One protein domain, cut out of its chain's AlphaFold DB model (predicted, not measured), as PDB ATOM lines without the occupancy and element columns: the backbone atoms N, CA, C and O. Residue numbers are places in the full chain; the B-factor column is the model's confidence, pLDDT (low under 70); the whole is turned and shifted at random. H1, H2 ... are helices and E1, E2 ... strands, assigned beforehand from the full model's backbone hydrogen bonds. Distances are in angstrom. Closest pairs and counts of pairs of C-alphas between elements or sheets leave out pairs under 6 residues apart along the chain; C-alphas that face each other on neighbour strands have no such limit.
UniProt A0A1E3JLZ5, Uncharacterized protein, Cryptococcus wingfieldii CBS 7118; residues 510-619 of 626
ATOM      1  N   GLU A 510     -40.461  35.573  -8.333       67.62
ATOM      2  CA  GLU A 510     -40.390  35.222  -9.761       67.62
ATOM      3  C   GLU A 510     -39.723  36.303 -10.619       67.62
ATOM      4  O   GLU A 510     -38.961  35.976 -11.526       67.62
ATOM      5  N   ASN A 511     -39.905  37.589 -10.301       70.31
ATOM      6  CA  ASN A 511     -39.447  38.681 -11.174       70.31
ATOM      7  C   ASN A 511     -37.966  39.055 -11.006       70.31
ATOM      8  O   ASN A 511     -37.468  39.951 -11.684       70.31
ATOM      9  N   GLY A 512     -37.241  38.390 -10.105       79.38
ATOM     10  CA  GLY A 512     -35.832  38.669  -9.827       79.38
ATOM     11  C   GLY A 512     -35.606  39.955  -9.024       79.38
ATOM     12  O   GLY A 512     -34.781  39.932  -8.117       79.38
ATOM     13  N   PHE A 513     -36.352  41.032  -9.267       82.38
ATOM     14  CA  PHE A 513     -36.307  42.286  -8.505       82.38
ATOM     15  C   PHE A 513     -37.714  42.727  -8.063       82.38
ATOM     16  O   PHE A 513     -38.717  42.278  -8.615       82.38
ATOM     17  N   ILE A 514     -37.773  43.595  -7.053       84.88
ATOM     18  CA  ILE A 514     -38.998  44.275  -6.609       84.88
ATOM     19  C   ILE A 514     -38.990  45.658  -7.259       84.88
ATOM     20  O   ILE A 514     -37.962  46.332  -7.178       84.88
ATOM     21  N   ASP A 515     -40.083  46.078  -7.910       88.00
ATOM     22  CA  ASP A 515     -40.191  47.462  -8.390       88.00
ATOM     23  C   ASP A 515     -40.006  48.395  -7.180       88.00
ATOM     24  O   ASP A 515     -40.781  48.293  -6.222       88.00
ATOM     25  N   PRO A 516     -39.004  49.300  -7.191       91.81
ATOM     26  CA  PRO A 516     -38.767  50.224  -6.092       91.81
ATOM     27  C   PRO A 516     -40.024  50.946  -5.613       91.81
ATOM     28  O   PRO A 516     -40.163  51.189  -4.415       91.81
ATOM     29  N   LYS A 517     -40.974  51.243  -6.507       91.62
ATOM     30  CA  LYS A 517     -42.230  51.922  -6.158       91.62
ATOM     31  C   LYS A 517     -43.062  51.147  -5.137       91.62
ATOM     32  O   LYS A 517     -43.700  51.767  -4.290       91.62
ATOM     33  N   GLU A 518     -43.028  49.817  -5.172       91.19
ATOM     34  CA  GLU A 518     -43.769  48.971  -4.226       91.19
ATOM     35  C   GLU A 518     -43.222  49.075  -2.795       91.19
ATOM     36  O   GLU A 518     -43.936  48.831  -1.824       91.19
ATOM     37  N   GLY A 519     -41.966  49.497  -2.663       89.81
ATOM     38  CA  GLY A 519     -41.267  49.685  -1.400       89.81
ATOM     39  C   GLY A 519     -41.144  51.137  -0.926       89.81
ATOM     40  O   GLY A 519     -40.355  51.423  -0.026       89.81
ATOM     41  N   ASN A 520     -41.891  52.074  -1.526       92.56
ATOM     42  CA  ASN A 520     -41.705  53.528  -1.367       92.56
ATOM     43  C   ASN A 520     -40.333  54.044  -1.859       92.56
ATOM     44  O   ASN A 520     -39.821  55.049  -1.359       92.56
ATOM     45  N   GLY A 521     -39.727  53.345  -2.814       92.44
ATOM     46  CA  GLY A 521     -38.548  53.757  -3.570       92.44
ATOM     47  C   GLY A 521     -38.879  54.512  -4.856       92.44
ATOM     48  O   GLY A 521     -40.035  54.811  -5.156       92.44
ATOM     49  N   THR A 522     -37.843  54.829  -5.634       92.31
ATOM     50  CA  THR A 522     -37.942  55.590  -6.883       92.31
ATOM     51  C   THR A 522     -37.136  54.924  -7.994       92.31
ATOM     52  O   THR A 522     -35.994  54.522  -7.801       92.31
ATOM     53  N   MET A 523     -37.687  54.903  -9.213       92.38
ATOM     54  CA  MET A 523     -36.944  54.556 -10.440       92.38
ATOM     55  C   MET A 523     -36.053  55.712 -10.935       92.38
ATOM     56  O   MET A 523     -35.735  55.806 -12.118       92.38
ATOM     57  N   LEU A 524     -35.690  56.620 -10.029       93.00
ATOM     58  CA  LEU A 524     -34.935  57.838 -10.283       93.00
ATOM     59  C   LEU A 524     -33.781  57.909  -9.294       93.00
ATOM     60  O   LEU A 524     -33.994  57.697  -8.097       93.00
ATOM     61  N   THR A 525     -32.593  58.232  -9.784       91.31
ATOM     62  CA  THR A 525     -31.460  58.596  -8.940       91.31
ATOM     63  C   THR A 525     -31.645  60.001  -8.367       91.31
ATOM     64  O   THR A 525     -32.536  60.741  -8.761       91.31
ATOM     65  N   TYR A 526     -30.813  60.383  -7.409       87.69
ATOM     66  CA  TYR A 526     -30.730  61.719  -6.850       87.69
ATOM     67  C   TYR A 526     -29.367  62.295  -7.211       87.69
ATOM     68  O   TYR A 526     -28.324  61.765  -6.812       87.69
ATOM     69  N   THR A 527     -29.386  63.396  -7.950       84.38
ATOM     70  CA  THR A 527     -28.212  64.189  -8.307       84.38
ATOM     71  C   THR A 527     -28.327  65.549  -7.615       84.38
ATOM     72  O   THR A 527     -29.290  66.297  -7.778       84.38
ATOM     73  N   LEU A 528     -27.340  65.870  -6.773       81.00
ATOM     74  CA  LEU A 528     -27.350  67.098  -5.962       81.00
ATOM     75  C   LEU A 528     -27.059  68.366  -6.785       81.00
ATOM     76  O   LEU A 528     -27.296  69.472  -6.310       81.00
ATOM     77  N   TRP A 529     -26.554  68.209  -8.012       83.81
ATOM     78  CA  TRP A 529     -25.996  69.293  -8.826       83.81
ATOM     79  C   TRP A 529     -26.711  69.487 -10.171       83.81
ATOM     80  O   TRP A 529     -26.099  69.919 -11.145       83.81
ATOM     81  N   THR A 530     -28.005  69.170 -10.254       85.00
ATOM     82  CA  THR A 530     -28.813  69.487 -11.444       85.00
ATOM     83  C   THR A 530     -29.348  70.913 -11.394       85.00
ATOM     84  O   THR A 530     -29.513  71.497 -10.325       85.00
ATOM     85  N   THR A 531     -29.655  71.487 -12.560       85.19
ATOM     86  CA  THR A 531     -30.404  72.747 -12.667       85.19
ATOM     87  C   THR A 531     -31.699  72.478 -13.441       85.19
ATOM     88  O   THR A 531     -31.617  72.250 -14.649       85.19
ATOM     89  N   PRO A 532     -32.884  72.507 -12.800       86.00
ATOM     90  CA  PRO A 532     -33.129  72.764 -11.375       86.00
ATOM     91  C   PRO A 532     -32.614  71.644 -10.455       86.00
ATOM     92  O   PRO A 532     -32.448  70.501 -10.878       86.00
ATOM     93  N   ALA A 533     -32.338  71.990  -9.195       82.25
ATOM     94  CA  ALA A 533     -31.827  71.051  -8.197       82.25
ATOM     95  C   ALA A 533     -32.824  69.915  -7.923       82.25
ATOM     96  O   ALA A 533     -34.036  70.128  -7.970       82.25
ATOM     97  N   ASN A 534     -32.298  68.738  -7.571       79.19
ATOM     98  CA  ASN A 534     -33.056  67.528  -7.229       79.19
ATOM     99  C   ASN A 534     -33.832  66.888  -8.392       79.19
ATOM    100  O   ASN A 534     -34.833  66.207  -8.154       79.19
ATOM    101  N   LEU A 535     -33.398  67.077  -9.639       86.00
ATOM    102  CA  LEU A 535     -33.933  66.280 -10.741       86.00
ATOM    103  C   LEU A 535     -33.213  64.943 -10.779       86.00
ATOM    104  O   LEU A 535     -32.001  64.899 -10.925       86.00
ATOM    105  N   GLY A 536     -33.961  63.856 -10.652       88.88
ATOM    106  CA  GLY A 536     -33.389  62.526 -10.764       88.88
ATOM    107  C   GLY A 536     -33.195  62.066 -12.199       88.88
ATOM    108  O   GLY A 536     -33.983  62.417 -13.077       88.88
ATOM    109  N   GLU A 537     -32.179  61.238 -12.435       89.94
ATOM    110  CA  GLU A 537     -32.021  60.528 -13.704       89.94
ATOM    111  C   GLU A 537     -32.722  59.165 -13.620       89.94
ATOM    112  O   GLU A 537     -32.676  58.522 -12.569       89.94
ATOM    113  N   PRO A 538     -33.374  58.684 -14.691       92.12
ATOM    114  CA  PRO A 538     -33.922  57.333 -14.723       92.12
ATOM    115  C   PRO A 538     -32.873  56.264 -14.399       92.12
ATOM    116  O   PRO A 538     -31.776  56.253 -14.960       92.12
ATOM    117  N   LEU A 539     -33.223  55.328 -13.515       90.81
ATOM    118  CA  LEU A 539     -32.410  54.140 -13.276       90.81
ATOM    119  C   LEU A 539     -32.391  53.263 -14.532       90.81
ATOM    120  O   LEU A 539     -33.418  52.728 -14.942       90.81
ATOM    121  N   ASN A 540     -31.205  53.073 -15.104       85.00
ATOM    122  CA  ASN A 540     -31.052  52.282 -16.325       85.00
ATOM    123  C   ASN A 540     -31.042  50.768 -16.065       85.00
ATOM    124  O   ASN A 540     -31.532  50.002 -16.890       85.00
ATOM    125  N   ILE A 541     -30.446  50.321 -14.953       86.81
ATOM    126  CA  ILE A 541     -30.224  48.896 -14.667       86.81
ATOM    127  C   ILE A 541     -30.390  48.642 -13.165       86.81
ATOM    128  O   ILE A 541     -29.751  49.309 -12.350       86.81
ATOM    129  N   ILE A 542     -31.203  47.642 -12.813       87.44
ATOM    130  CA  ILE A 542     -31.321  47.090 -11.457       87.44
ATOM    131  C   ILE A 542     -30.853  45.638 -11.509       87.44
ATOM    132  O   ILE A 542     -31.335  44.861 -12.330       87.44
ATOM    133  N   ILE A 543     -29.917  45.267 -10.635       87.50
ATOM    134  CA  ILE A 543     -29.384  43.905 -10.571       87.50
ATOM    135  C   ILE A 543     -29.727  43.312  -9.223       87.50
ATOM    136  O   ILE A 543     -29.352  43.827  -8.172       87.50
ATOM    137  N   SER A 544     -30.451  42.204  -9.281       86.75
ATOM    138  CA  SER A 544     -30.846  41.457  -8.103       86.75
ATOM    139  C   SER A 544     -29.664  40.745  -7.460       86.75
ATOM    140  O   SER A 544     -28.837  40.150  -8.148       86.75
ATOM    141  N   ASN A 545     -29.672  40.663  -6.131       85.19
ATOM    142  CA  ASN A 545     -28.788  39.776  -5.374       85.19
ATOM    143  C   ASN A 545     -29.006  38.278  -5.690       85.19
ATOM    144  O   ASN A 545     -28.206  37.440  -5.272       85.19
ATOM    145  N   ARG A 546     -30.091  37.936  -6.402       85.44
ATOM    146  CA  ARG A 546     -30.414  36.583  -6.882       85.44
ATOM    147  C   ARG A 546     -29.937  36.317  -8.306       85.44
ATOM    148  O   ARG A 546     -30.128  35.202  -8.787       85.44
ATOM    149  N   SER A 547     -29.352  37.309  -8.978       86.94
ATOM    150  CA  SER A 547     -28.711  37.100 -10.275       86.94
ATOM    151  C   SER A 547     -27.602  36.051 -10.162       86.94
ATOM    152  O   SER A 547     -27.068  35.798  -9.078       86.94
ATOM    153  N   SER A 548     -27.247  35.430 -11.289       88.19
ATOM    154  CA  SER A 548     -26.169  34.442 -11.343       88.19
ATOM    155  C   SER A 548     -24.901  34.969 -10.648       88.19
ATOM    156  O   SER A 548     -24.515  36.113 -10.902       88.19
ATOM    157  N   PRO A 549     -24.197  34.162  -9.826       88.88
ATOM    158  CA  PRO A 549     -22.942  34.577  -9.193       88.88
ATOM    159  C   PRO A 549     -21.908  35.109 -10.187       88.88
ATOM    160  O   PRO A 549     -21.080  35.932  -9.820       88.88
ATOM    161  N   ARG A 550     -21.983  34.678 -11.456       86.31
ATOM    162  CA  ARG A 550     -21.158  35.234 -12.532       86.31
ATOM    163  C   ARG A 550     -21.493  36.694 -12.802       86.31
ATOM    164  O   ARG A 550     -20.572  37.481 -12.889       86.31
ATOM    165  N   VAL A 551     -22.770  37.074 -12.893       86.75
ATOM    166  CA  VAL A 551     -23.197  38.478 -13.067       86.75
ATOM    167  C   VAL A 551     -22.742  39.331 -11.884       86.75
ATOM    168  O   VAL A 551     -22.294  40.456 -12.089       86.75
ATOM    169  N   LEU A 552     -22.816  38.773 -10.673       88.69
ATOM    170  CA  LEU A 552     -22.445  39.451  -9.430       88.69
ATOM    171  C   LEU A 552     -20.931  39.520  -9.169       88.69
ATOM    172  O   LEU A 552     -20.518  40.148  -8.198       88.69
ATOM    173  N   ALA A 553     -20.101  38.876  -9.994       88.44
ATOM    174  CA  ALA A 553     -18.657  38.901  -9.820       88.44
ATOM    175  C   ALA A 553     -18.096  40.294 -10.156       88.44
ATOM    176  O   ALA A 553     -18.147  40.749 -11.299       88.44
ATOM    177  N   GLU A 554     -17.510  40.961  -9.161       83.62
ATOM    178  CA  GLU A 554     -16.767  42.222  -9.321       83.62
ATOM    179  C   GLU A 554     -15.342  41.977  -9.841       83.62
ATOM    180  O   GLU A 554     -14.362  42.467  -9.281       83.62
ATOM    181  N   THR A 555     -15.172  41.162 -10.884       80.88
ATOM    182  CA  THR A 555     -13.836  40.910 -11.437       80.88
ATOM    183  C   THR A 555     -13.853  40.947 -12.960       80.88
ATOM    184  O   THR A 555     -14.776  40.461 -13.600       80.88
ATOM    185  N   MET A 556     -12.799  41.497 -13.567       78.81
ATOM    186  CA  MET A 556     -12.633  41.448 -15.028       78.81
ATOM    187  C   MET A 556     -12.262  40.039 -15.528       78.81
ATOM    188  O   MET A 556     -12.368  39.742 -16.714       78.81
ATOM    189  N   PHE A 557     -11.800  39.149 -14.645       82.12
ATOM    190  CA  PHE A 557     -11.250  37.846 -15.038       82.12
ATOM    191  C   PHE A 557     -12.247  36.694 -14.901       82.12
ATOM    192  O   PHE A 557     -12.158  35.727 -15.655       82.12
ATOM    193  N   GLU A 558     -13.209  36.784 -13.983       80.88
ATOM    194  CA  GLU A 558     -14.196  35.718 -13.745       80.88
ATOM    195  C   GLU A 558     -15.503  35.943 -14.521       80.88
ATOM    196  O   GLU A 558     -16.478  35.206 -14.356       80.88
ATOM    197  N   GLY A 559     -15.505  36.930 -15.420       75.50
ATOM    198  CA  GLY A 559     -16.694  37.356 -16.135       75.50
ATOM    199  C   GLY A 559     -17.564  38.273 -15.289       75.50
ATOM    200  O   GLY A 559     -17.133  38.841 -14.294       75.50
ATOM    201  N   GLY A 560     -18.805  38.427 -15.725       85.88
ATOM    202  CA  GLY A 560     -19.802  39.183 -14.992       85.88
ATOM    203  C   GLY A 560     -20.135  40.515 -15.598       85.88
ATOM    204  O   GLY A 560     -19.802  40.820 -16.743       85.88
ATOM    205  N   LEU A 561     -20.876  41.283 -14.822       86.69
ATOM    206  CA  LEU A 561     -21.468  42.528 -15.260       86.69
ATOM    207  C   LEU A 561     -20.425  43.544 -15.752       86.69
ATOM    208  O   LEU A 561     -20.662  44.215 -16.754       86.69
ATOM    209  N   TYR A 562     -19.262  43.617 -15.100       85.00
ATOM    210  CA  TYR A 562     -18.156  44.454 -15.568       85.00
ATOM    211  C   TYR A 562     -17.687  44.036 -16.964       85.00
ATOM    212  O   TYR A 562     -17.626  44.883 -17.849       85.00
ATOM    213  N   ASN A 563     -17.459  42.740 -17.197       86.00
ATOM    214  CA  ASN A 563     -17.083  42.230 -18.521       86.00
ATOM    215  C   ASN A 563     -18.186  42.397 -19.562       86.00
ATOM    216  O   ASN A 563     -17.885  42.680 -20.716       86.00
ATOM    217  N   TYR A 564     -19.454  42.233 -19.177       83.94
ATOM    218  CA  TYR A 564     -20.580  42.483 -20.074       83.94
ATOM    219  C   TYR A 564     -20.592  43.942 -20.530       83.94
ATOM    220  O   TYR A 564     -20.680  44.220 -21.726       83.94
ATOM    221  N   LEU A 565     -20.451  44.879 -19.591       86.31
ATOM    222  CA  LEU A 565     -20.421  46.285 -19.947       86.31
ATOM    223  C   LEU A 565     -19.159  46.663 -20.733       86.31
ATOM    224  O   LEU A 565     -19.260  47.469 -21.653       86.31
ATOM    225  N   GLU A 566     -17.996  46.094 -20.410       85.88
ATOM    226  CA  GLU A 566     -16.755  46.238 -21.190       85.88
ATOM    227  C   GLU A 566     -16.940  45.762 -22.629       85.88
ATOM    228  O   GLU A 566     -16.674  46.513 -23.564       85.88
ATOM    229  N   ALA A 567     -17.492  44.564 -22.819       85.19
ATOM    230  CA  ALA A 567     -17.779  44.016 -24.140       85.19
ATOM    231  C   ALA A 567     -18.791  44.869 -24.924       85.19
ATOM    232  O   ALA A 567     -18.697  44.969 -26.146       85.19
ATOM    233  N   ALA A 568     -19.730  45.515 -24.231       82.88
ATOM    234  CA  ALA A 568     -20.684  46.448 -24.823       82.88
ATOM    235  C   ALA A 568     -20.087  47.845 -25.110       82.88
ATOM    236  O   ALA A 568     -20.815  48.738 -25.537       82.88
ATOM    237  N   GLY A 569     -18.789  48.058 -24.867       83.50
ATOM    238  CA  GLY A 569     -18.128  49.354 -25.054       83.50
ATOM    239  C   GLY A 569     -18.530  50.403 -24.018       83.50
ATOM    240  O   GLY A 569     -18.190  51.575 -24.159       83.50
ATOM    241  N   PHE A 570     -19.252  49.995 -22.974       81.56
ATOM    242  CA  PHE A 570     -19.511  50.847 -21.826       81.56
ATOM    243  C   PHE A 570     -18.367  50.754 -20.825       81.56
ATOM    244  O   PHE A 570     -18.176  51.685 -20.058       81.56
ATOM    245  N   GLY A 571     -17.688  49.610 -20.699       68.50
ATOM    246  CA  GLY A 571     -16.656  49.353 -19.685       68.50
ATOM    247  C   GLY A 571     -15.402  50.182 -19.910       68.50
ATOM    248  O   GLY A 571     -14.979  50.399 -21.037       68.50
ATOM    249  N   GLY A 572     -14.904  50.734 -18.810       65.50
ATOM    250  CA  GLY A 572     -13.860  51.741 -18.816       65.50
ATOM    251  C   GLY A 572     -14.427  53.156 -18.819       65.50
ATOM    252  O   GLY A 572     -15.111  53.596 -19.739       65.50
ATOM    253  N   GLU A 573     -14.108  53.906 -17.773       70.88
ATOM    254  CA  GLU A 573     -14.012  55.356 -17.901       70.88
ATOM    255  C   GLU A 573     -13.079  55.667 -19.070       70.88
ATOM    256  O   GLU A 573     -12.027  55.035 -19.203       70.88
ATOM    257  N   CYS A 574     -13.446  56.623 -19.923       61.16
ATOM    258  CA  CYS A 574     -12.605  57.025 -21.043       61.16
ATOM    259  C   CYS A 574     -11.233  57.457 -20.500       61.16
ATOM    260  O   CYS A 574     -11.108  58.514 -19.887       61.16
ATOM    261  N   MET A 575     -10.216  56.603 -20.660       68.38
ATOM    262  CA  MET A 575      -8.861  56.807 -20.130       68.38
ATOM    263  C   MET A 575      -8.772  56.993 -18.600       68.38
ATOM    264  O   MET A 575      -7.880  57.692 -18.122       68.38
ATOM    265  N   GLY A 576      -9.677  56.383 -17.824       69.19
ATOM    266  CA  GLY A 576      -9.706  56.559 -16.361       69.19
ATOM    267  C   GLY A 576     -10.197  57.940 -15.910       69.19
ATOM    268  O   GLY A 576      -9.946  58.349 -14.779       69.19
ATOM    269  N   LEU A 577     -10.841  58.693 -16.810       66.81
ATOM    270  CA  LEU A 577     -11.504  59.950 -16.483       66.81
ATOM    271  C   LEU A 577     -12.968  59.675 -16.125       66.81
ATOM    272  O   LEU A 577     -13.835  59.573 -16.996       66.81
ATOM    273  N   HIS A 578     -13.240  59.575 -14.826       76.50
ATOM    274  CA  HIS A 578     -14.592  59.599 -14.281       76.50
ATOM    275  C   HIS A 578     -15.122  61.040 -14.262       76.50
ATOM    276  O   HIS A 578     -14.592  61.881 -13.538       76.50
ATOM    277  N   MET A 579     -16.165  61.348 -15.042       74.81
ATOM    278  CA  MET A 579     -16.851  62.655 -14.989       74.81
ATOM    279  C   MET A 579     -18.196  62.608 -14.240       74.81
ATOM    280  O   MET A 579     -18.972  63.557 -14.321       74.81
ATOM    281  N   GLY A 580     -18.483  61.522 -13.518       76.56
ATOM    282  CA  GLY A 580     -19.663  61.391 -12.663       76.56
ATOM    283  C   GLY A 580     -19.287  61.363 -11.186       76.56
ATOM    284  O   GLY A 580     -18.145  61.110 -10.837       76.56
ATOM    285  N   ASP A 581     -20.251  61.614 -10.311       81.06
ATOM    286  CA  ASP A 581     -20.140  61.252  -8.900       81.06
ATOM    287  C   ASP A 581     -21.006  60.024  -8.630       81.06
ATOM    288  O   ASP A 581     -21.865  59.641  -9.430       81.06
ATOM    289  N   ALA A 582     -20.823  59.435  -7.452       83.81
ATOM    290  CA  ALA A 582     -21.788  58.487  -6.939       83.81
ATOM    291  C   ALA A 582     -23.168  59.147  -6.787       83.81
ATOM    292  O   ALA A 582     -23.370  59.982  -5.901       83.81
ATOM    293  N   GLN A 583     -24.113  58.757  -7.638       87.12
ATOM    294  CA  GLN A 583     -25.515  59.111  -7.512       87.12
ATOM    295  C   GLN A 583     -26.152  58.376  -6.327       87.12
ATOM    296  O   GLN A 583     -25.632  57.408  -5.787       87.12
ATOM    297  N   GLN A 584     -27.286  58.852  -5.849       89.75
ATOM    298  CA  GLN A 584     -28.006  58.201  -4.756       89.75
ATOM    299  C   GLN A 584     -29.311  57.614  -5.282       89.75
ATOM    300  O   GLN A 584     -29.890  58.186  -6.191       89.75
ATOM    301  N   VAL A 585     -29.804  56.496  -4.750       90.69
ATOM    302  CA  VAL A 585     -31.162  56.026  -5.072       90.69
ATOM    303  C   VAL A 585     -31.828  55.355  -3.882       90.69
ATOM    304  O   VAL A 585     -31.163  54.763  -3.033       90.69
ATOM    305  N   ASN A 586     -33.154  55.432  -3.838       91.50
ATOM    306  CA  ASN A 586     -33.985  54.683  -2.909       91.50
ATOM    307  C   ASN A 586     -34.633  53.512  -3.664       91.50
ATOM    308  O   ASN A 586     -35.493  53.735  -4.512       91.50
ATOM    309  N   LEU A 587     -34.226  52.275  -3.367       90.81
ATOM    310  CA  LEU A 587     -34.753  51.069  -4.023       90.81
ATOM    311  C   LEU A 587     -36.010  50.505  -3.346       90.81
ATOM    312  O   LEU A 587     -36.493  49.454  -3.753       90.81
ATOM    313  N   GLY A 588     -36.551  51.180  -2.328       89.94
ATOM    314  CA  GLY A 588     -37.760  50.734  -1.639       89.94
ATOM    315  C   GLY A 588     -37.549  49.519  -0.728       89.94
ATOM    316  O   GLY A 588     -38.493  48.857  -0.312       89.94
ATOM    317  N   ASP A 589     -36.316  49.210  -0.351       83.31
ATOM    318  CA  ASP A 589     -35.992  48.101   0.552       83.31
ATOM    319  C   ASP A 589     -36.280  48.409   2.036       83.31
ATOM    320  O   ASP A 589     -35.925  47.636   2.926       83.31
ATOM    321  N   GLY A 590     -36.961  49.525   2.316       82.06
ATOM    322  CA  GLY A 590     -37.320  49.976   3.661       82.06
ATOM    323  C   GLY A 590     -36.212  50.755   4.375       82.06
ATOM    324  O   GLY A 590     -36.472  51.359   5.422       82.06
ATOM    325  N   ASP A 591     -35.014  50.820   3.792       75.44
ATOM    326  CA  ASP A 591     -33.924  51.643   4.292       75.44
ATOM    327  C   ASP A 591     -34.115  53.087   3.811       75.44
ATOM    328  O   ASP A 591     -33.915  53.436   2.652       75.44
ATOM    329  N   LYS A 592     -34.486  53.982   4.735       64.25
ATOM    330  CA  LYS A 592     -34.680  55.422   4.453       64.25
ATOM    331  C   LYS A 592     -33.403  56.145   4.010       64.25
ATOM    332  O   LYS A 592     -33.460  57.323   3.665       64.25
ATOM    333  N   ASN A 593     -32.256  55.476   4.085       71.12
ATOM    334  CA  ASN A 593     -30.987  56.031   3.661       71.12
ATOM    335  C   ASN A 593     -30.802  55.718   2.178       71.12
ATOM    336  O   ASN A 593     -30.623  54.547   1.837       71.12
ATOM    337  N   PRO A 594     -30.817  56.731   1.298       64.50
ATOM    338  CA  PRO A 594     -30.592  56.491  -0.111       64.50
ATOM    339  C   PRO A 594     -29.213  55.852  -0.289       64.50
ATOM    340  O   PRO A 594     -28.196  56.345   0.216       64.50
ATOM    341  N   LYS A 595     -29.176  54.717  -0.981       72.38
ATOM    342  CA  LYS A 595     -27.933  53.998  -1.238       72.38
ATOM    343  C   LYS A 595     -27.117  54.814  -2.229       72.38
ATOM    344  O   LYS A 595     -27.644  55.287  -3.235       72.38
ATOM    345  N   ARG A 596     -25.827  54.998  -1.940       55.91
ATOM    346  CA  ARG A 596     -24.896  55.618  -2.889       55.91
ATOM    347  C   ARG A 596     -24.631  54.604  -4.000       55.91
ATOM    348  O   ARG A 596     -23.888  53.650  -3.798       55.91
ATOM    349  N   LEU A 597     -25.251  54.811  -5.150       61.25
ATOM    350  CA  LEU A 597     -24.787  54.280  -6.421       61.25
ATOM    351  C   LEU A 597     -23.501  55.011  -6.775       61.25
ATOM    352  O   LEU A 597     -23.565  56.178  -7.124       61.25
ATOM    353  N   LEU A 598     -22.337  54.366  -6.807       46.03
ATOM    354  CA  LEU A 598     -21.349  54.885  -7.758       46.03
ATOM    355  C   LEU A 598     -22.003  54.870  -9.143       46.03
ATOM    356  O   LEU A 598     -22.798  53.970  -9.415       46.03
ATOM    357  N   ALA A 599     -21.736  55.865  -9.990       47.47
ATOM    358  CA  ALA A 599     -22.175  55.865 -11.383       47.47
ATOM    359  C   ALA A 599     -21.459  54.742 -12.155       47.47
ATOM    360  O   ALA A 599     -20.589  54.984 -12.981       47.47
ATOM    361  N   ARG A 600     -21.805  53.502 -11.801       52.50
ATOM    362  CA  ARG A 600     -21.627  52.215 -12.448       52.50
ATOM    363  C   ARG A 600     -22.172  51.137 -11.490       52.50
ATOM    364  O   ARG A 600     -21.426  50.546 -10.726       52.50
ATOM    365  N   LEU A 601     -23.477  50.877 -11.601       49.62
ATOM    366  CA  LEU A 601     -24.182  49.668 -11.141       49.62
ATOM    367  C   LEU A 601     -24.395  49.489  -9.630       49.62
ATOM    368  O   LEU A 601     -23.472  49.454  -8.825       49.62
ATOM    369  N   VAL A 602     -25.658  49.250  -9.267       41.75
ATOM    370  CA  VAL A 602     -25.996  48.596  -8.001       41.75
ATOM    371  C   VAL A 602     -25.630  47.120  -8.122       41.75
ATOM    372  O   VAL A 602     -26.298  46.371  -8.830       41.75
ATOM    373  N   LEU A 603     -24.604  46.698  -7.390       42.59
ATOM    374  CA  LEU A 603     -24.574  45.362  -6.810       42.59
ATOM    375  C   LEU A 603     -25.142  45.485  -5.406       42.59
ATOM    376  O   LEU A 603     -24.457  45.899  -4.472       42.59
ATOM    377  N   GLU A 604     -26.418  45.159  -5.242       42.03
ATOM    378  CA  GLU A 604     -26.935  44.990  -3.899       42.03
ATOM    379  C   GLU A 604     -26.550  43.591  -3.421       42.03
ATOM    380  O   GLU A 604     -27.198  42.606  -3.746       42.03
ATOM    381  N   LEU A 605     -25.487  43.484  -2.627       39.00
ATOM    382  CA  LEU A 605     -25.302  42.339  -1.744       39.00
ATOM    383  C   LEU A 605     -26.125  42.612  -0.489       39.00
ATOM    384  O   LEU A 605     -25.658  43.261   0.444       39.00
ATOM    385  N   THR A 606     -27.367  42.136  -0.446       36.69
ATOM    386  CA  THR A 606     -28.144  42.168   0.796       36.69
ATOM    387  C   THR A 606     -27.455  41.235   1.805       36.69
ATOM    388  O   THR A 606     -27.737  40.036   1.869       36.69
ATOM    389  N   GLU A 607     -26.539  41.775   2.622       37.31
ATOM    390  CA  GLU A 607     -25.850  41.058   3.714       37.31
ATOM    391  C   GLU A 607     -26.837  40.383   4.686       37.31
ATOM    392  O   GLU A 607     -26.490  39.453   5.421       37.31
ATOM    393  N   HIS A 608     -28.104  40.796   4.653       38.66
ATOM    394  CA  HIS A 608     -29.162  40.260   5.487       38.66
ATOM    395  C   HIS A 608     -29.484  38.770   5.231       38.66
ATOM    396  O   HIS A 608     -29.987  38.099   6.135       38.66
ATOM    397  N   ASN A 609     -29.116  38.203   4.071       39.56
ATOM    398  CA  ASN A 609     -29.305  36.769   3.788       39.56
ATOM    399  C   ASN A 609     -28.106  35.882   4.169       39.56
ATOM    400  O   ASN A 609     -28.288  34.683   4.394       39.56
ATOM    401  N   LYS A 610     -26.902  36.447   4.351       35.91
ATOM    402  CA  LYS A 610     -25.727  35.672   4.796       35.91
ATOM    403  C   LYS A 610     -25.912  35.145   6.224       35.91
ATOM    404  O   LYS A 610     -25.641  33.977   6.486       35.91
ATOM    405  N   LYS A 611     -26.495  35.957   7.119       35.34
ATOM    406  CA  LYS A 611     -26.831  35.529   8.492       35.34
ATOM    407  C   LYS A 611     -27.993  34.531   8.566       35.34
ATOM    408  O   LYS A 611     -28.038  33.753   9.510       35.34
ATOM    409  N   ARG A 612     -28.917  34.506   7.596       42.69
ATOM    410  CA  ARG A 612     -30.012  33.512   7.579       42.69
ATOM    411  C   ARG A 612     -29.553  32.151   7.058       42.69
ATOM    412  O   ARG A 612     -29.971  31.134   7.603       42.69
ATOM    413  N   ASN A 613     -28.645  32.111   6.082       36.44
ATOM    414  CA  ASN A 613     -28.123  30.843   5.559       36.44
ATOM    415  C   ASN A 613     -27.174  30.115   6.533       36.44
ATOM    416  O   ASN A 613     -27.121  28.887   6.508       36.44
ATOM    417  N   GLU A 614     -26.504  30.821   7.452       42.16
ATOM    418  CA  GLU A 614     -25.775  30.176   8.563       42.16
ATOM    419  C   GLU A 614     -26.713  29.554   9.614       42.16
ATOM    420  O   GLU A 614     -26.371  28.549  10.235       42.16
ATOM    421  N   VAL A 615     -27.931  30.084   9.777       44.41
ATOM    422  CA  VAL A 615     -28.938  29.509  10.687       44.41
ATOM    423  C   VAL A 615     -29.577  28.248  10.091       44.41
ATOM    424  O   VAL A 615     -29.862  27.307  10.827       44.41
ATOM    425  N   TYR A 616     -29.723  28.162   8.764       34.69
ATOM    426  CA  TYR A 616     -30.253  26.959   8.104       34.69
ATOM    427  C   TYR A 616     -29.214  25.842   7.894       34.69
ATOM    428  O   TYR A 616     -29.589  24.668   7.914       34.69
ATOM    429  N   SER A 617     -27.913  26.144   7.776       36.16
ATOM    430  CA  SER A 617     -26.873  25.095   7.710       36.16
ATOM    431  C   SER A 617     -26.568  24.455   9.075       36.16
ATOM    432  O   SER A 617     -26.141  23.300   9.142       36.16
ATOM    433  N   GLY A 618     -26.868  25.156  10.176       33.12
ATOM    434  CA  GLY A 618     -26.716  24.644  11.541       33.12
ATOM    435  C   GLY A 618     -27.766  23.611  11.973       33.12
ATOM    436  O   GLY A 618     -27.517  22.866  12.918       33.12
ATOM    437  N   ILE A 619     -28.913  23.524  11.288       39.94
ATOM    438  CA  ILE A 619     -30.031  22.647  11.690       39.94
ATOM    439  C   ILE A 619     -29.965  21.265  11.003       39.94
ATOM    440  O   ILE A 619     -30.456  20.288  11.558       39.94
TER     441      ILE A 619
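AT A GLANCE: This is residues 510 to 619 of the 626 residues of an uncharacterized protein of Cryptococcus wingfieldii CBS 7118 (UniProt A0A1E3JLZ5). The model has little regular structure: a body mostly of loops, with a small hairpin of E1 and E2 within it, H1 and H2 on different sides, and residues 610 to 619, including most of H3, sticking out as an arm. The 110 printed residues, of mixed class, run H1, H2, E1, E2, H3, with 28 residues in named elements. The whole is only just loose, close to compact, with a radius of gyration of the C-alphas of 16.0 A; it spans 55 by 36 by 22 A.

HOW THE PARTS SIT: H1, residues 516 to 519, and H2, residues 561 to 567, are apart. E1, residues 583 to 585, and E2, residues 595 to 597, form an antiparallel hairpin at 139 degrees, with N 583 and O 597 2.7 A apart, within hydrogen-bond range. Residues 525 to 526 pair antiparallel with residues 584 to 585 of E1. H3, residues 607 to 617, is apart from E1. Each O i to N i+4 pair is within range in H2, 4 of 7 in H3; H1 is too short for one.

IN THESE COORDINATES: C-alpha 516 begins H1 at (-38.767, 50.224, -6.092). H3, 16.5 A long, ends at C-alpha 617, (-26.873, 25.095, 7.710).

THE WHOLE: The printed part has no cut. The links H1 to H2 and H2 to E1 are long. In pLDDT, the model's own confidence, 33 printed residues are under 70, among them residues 596 to 619.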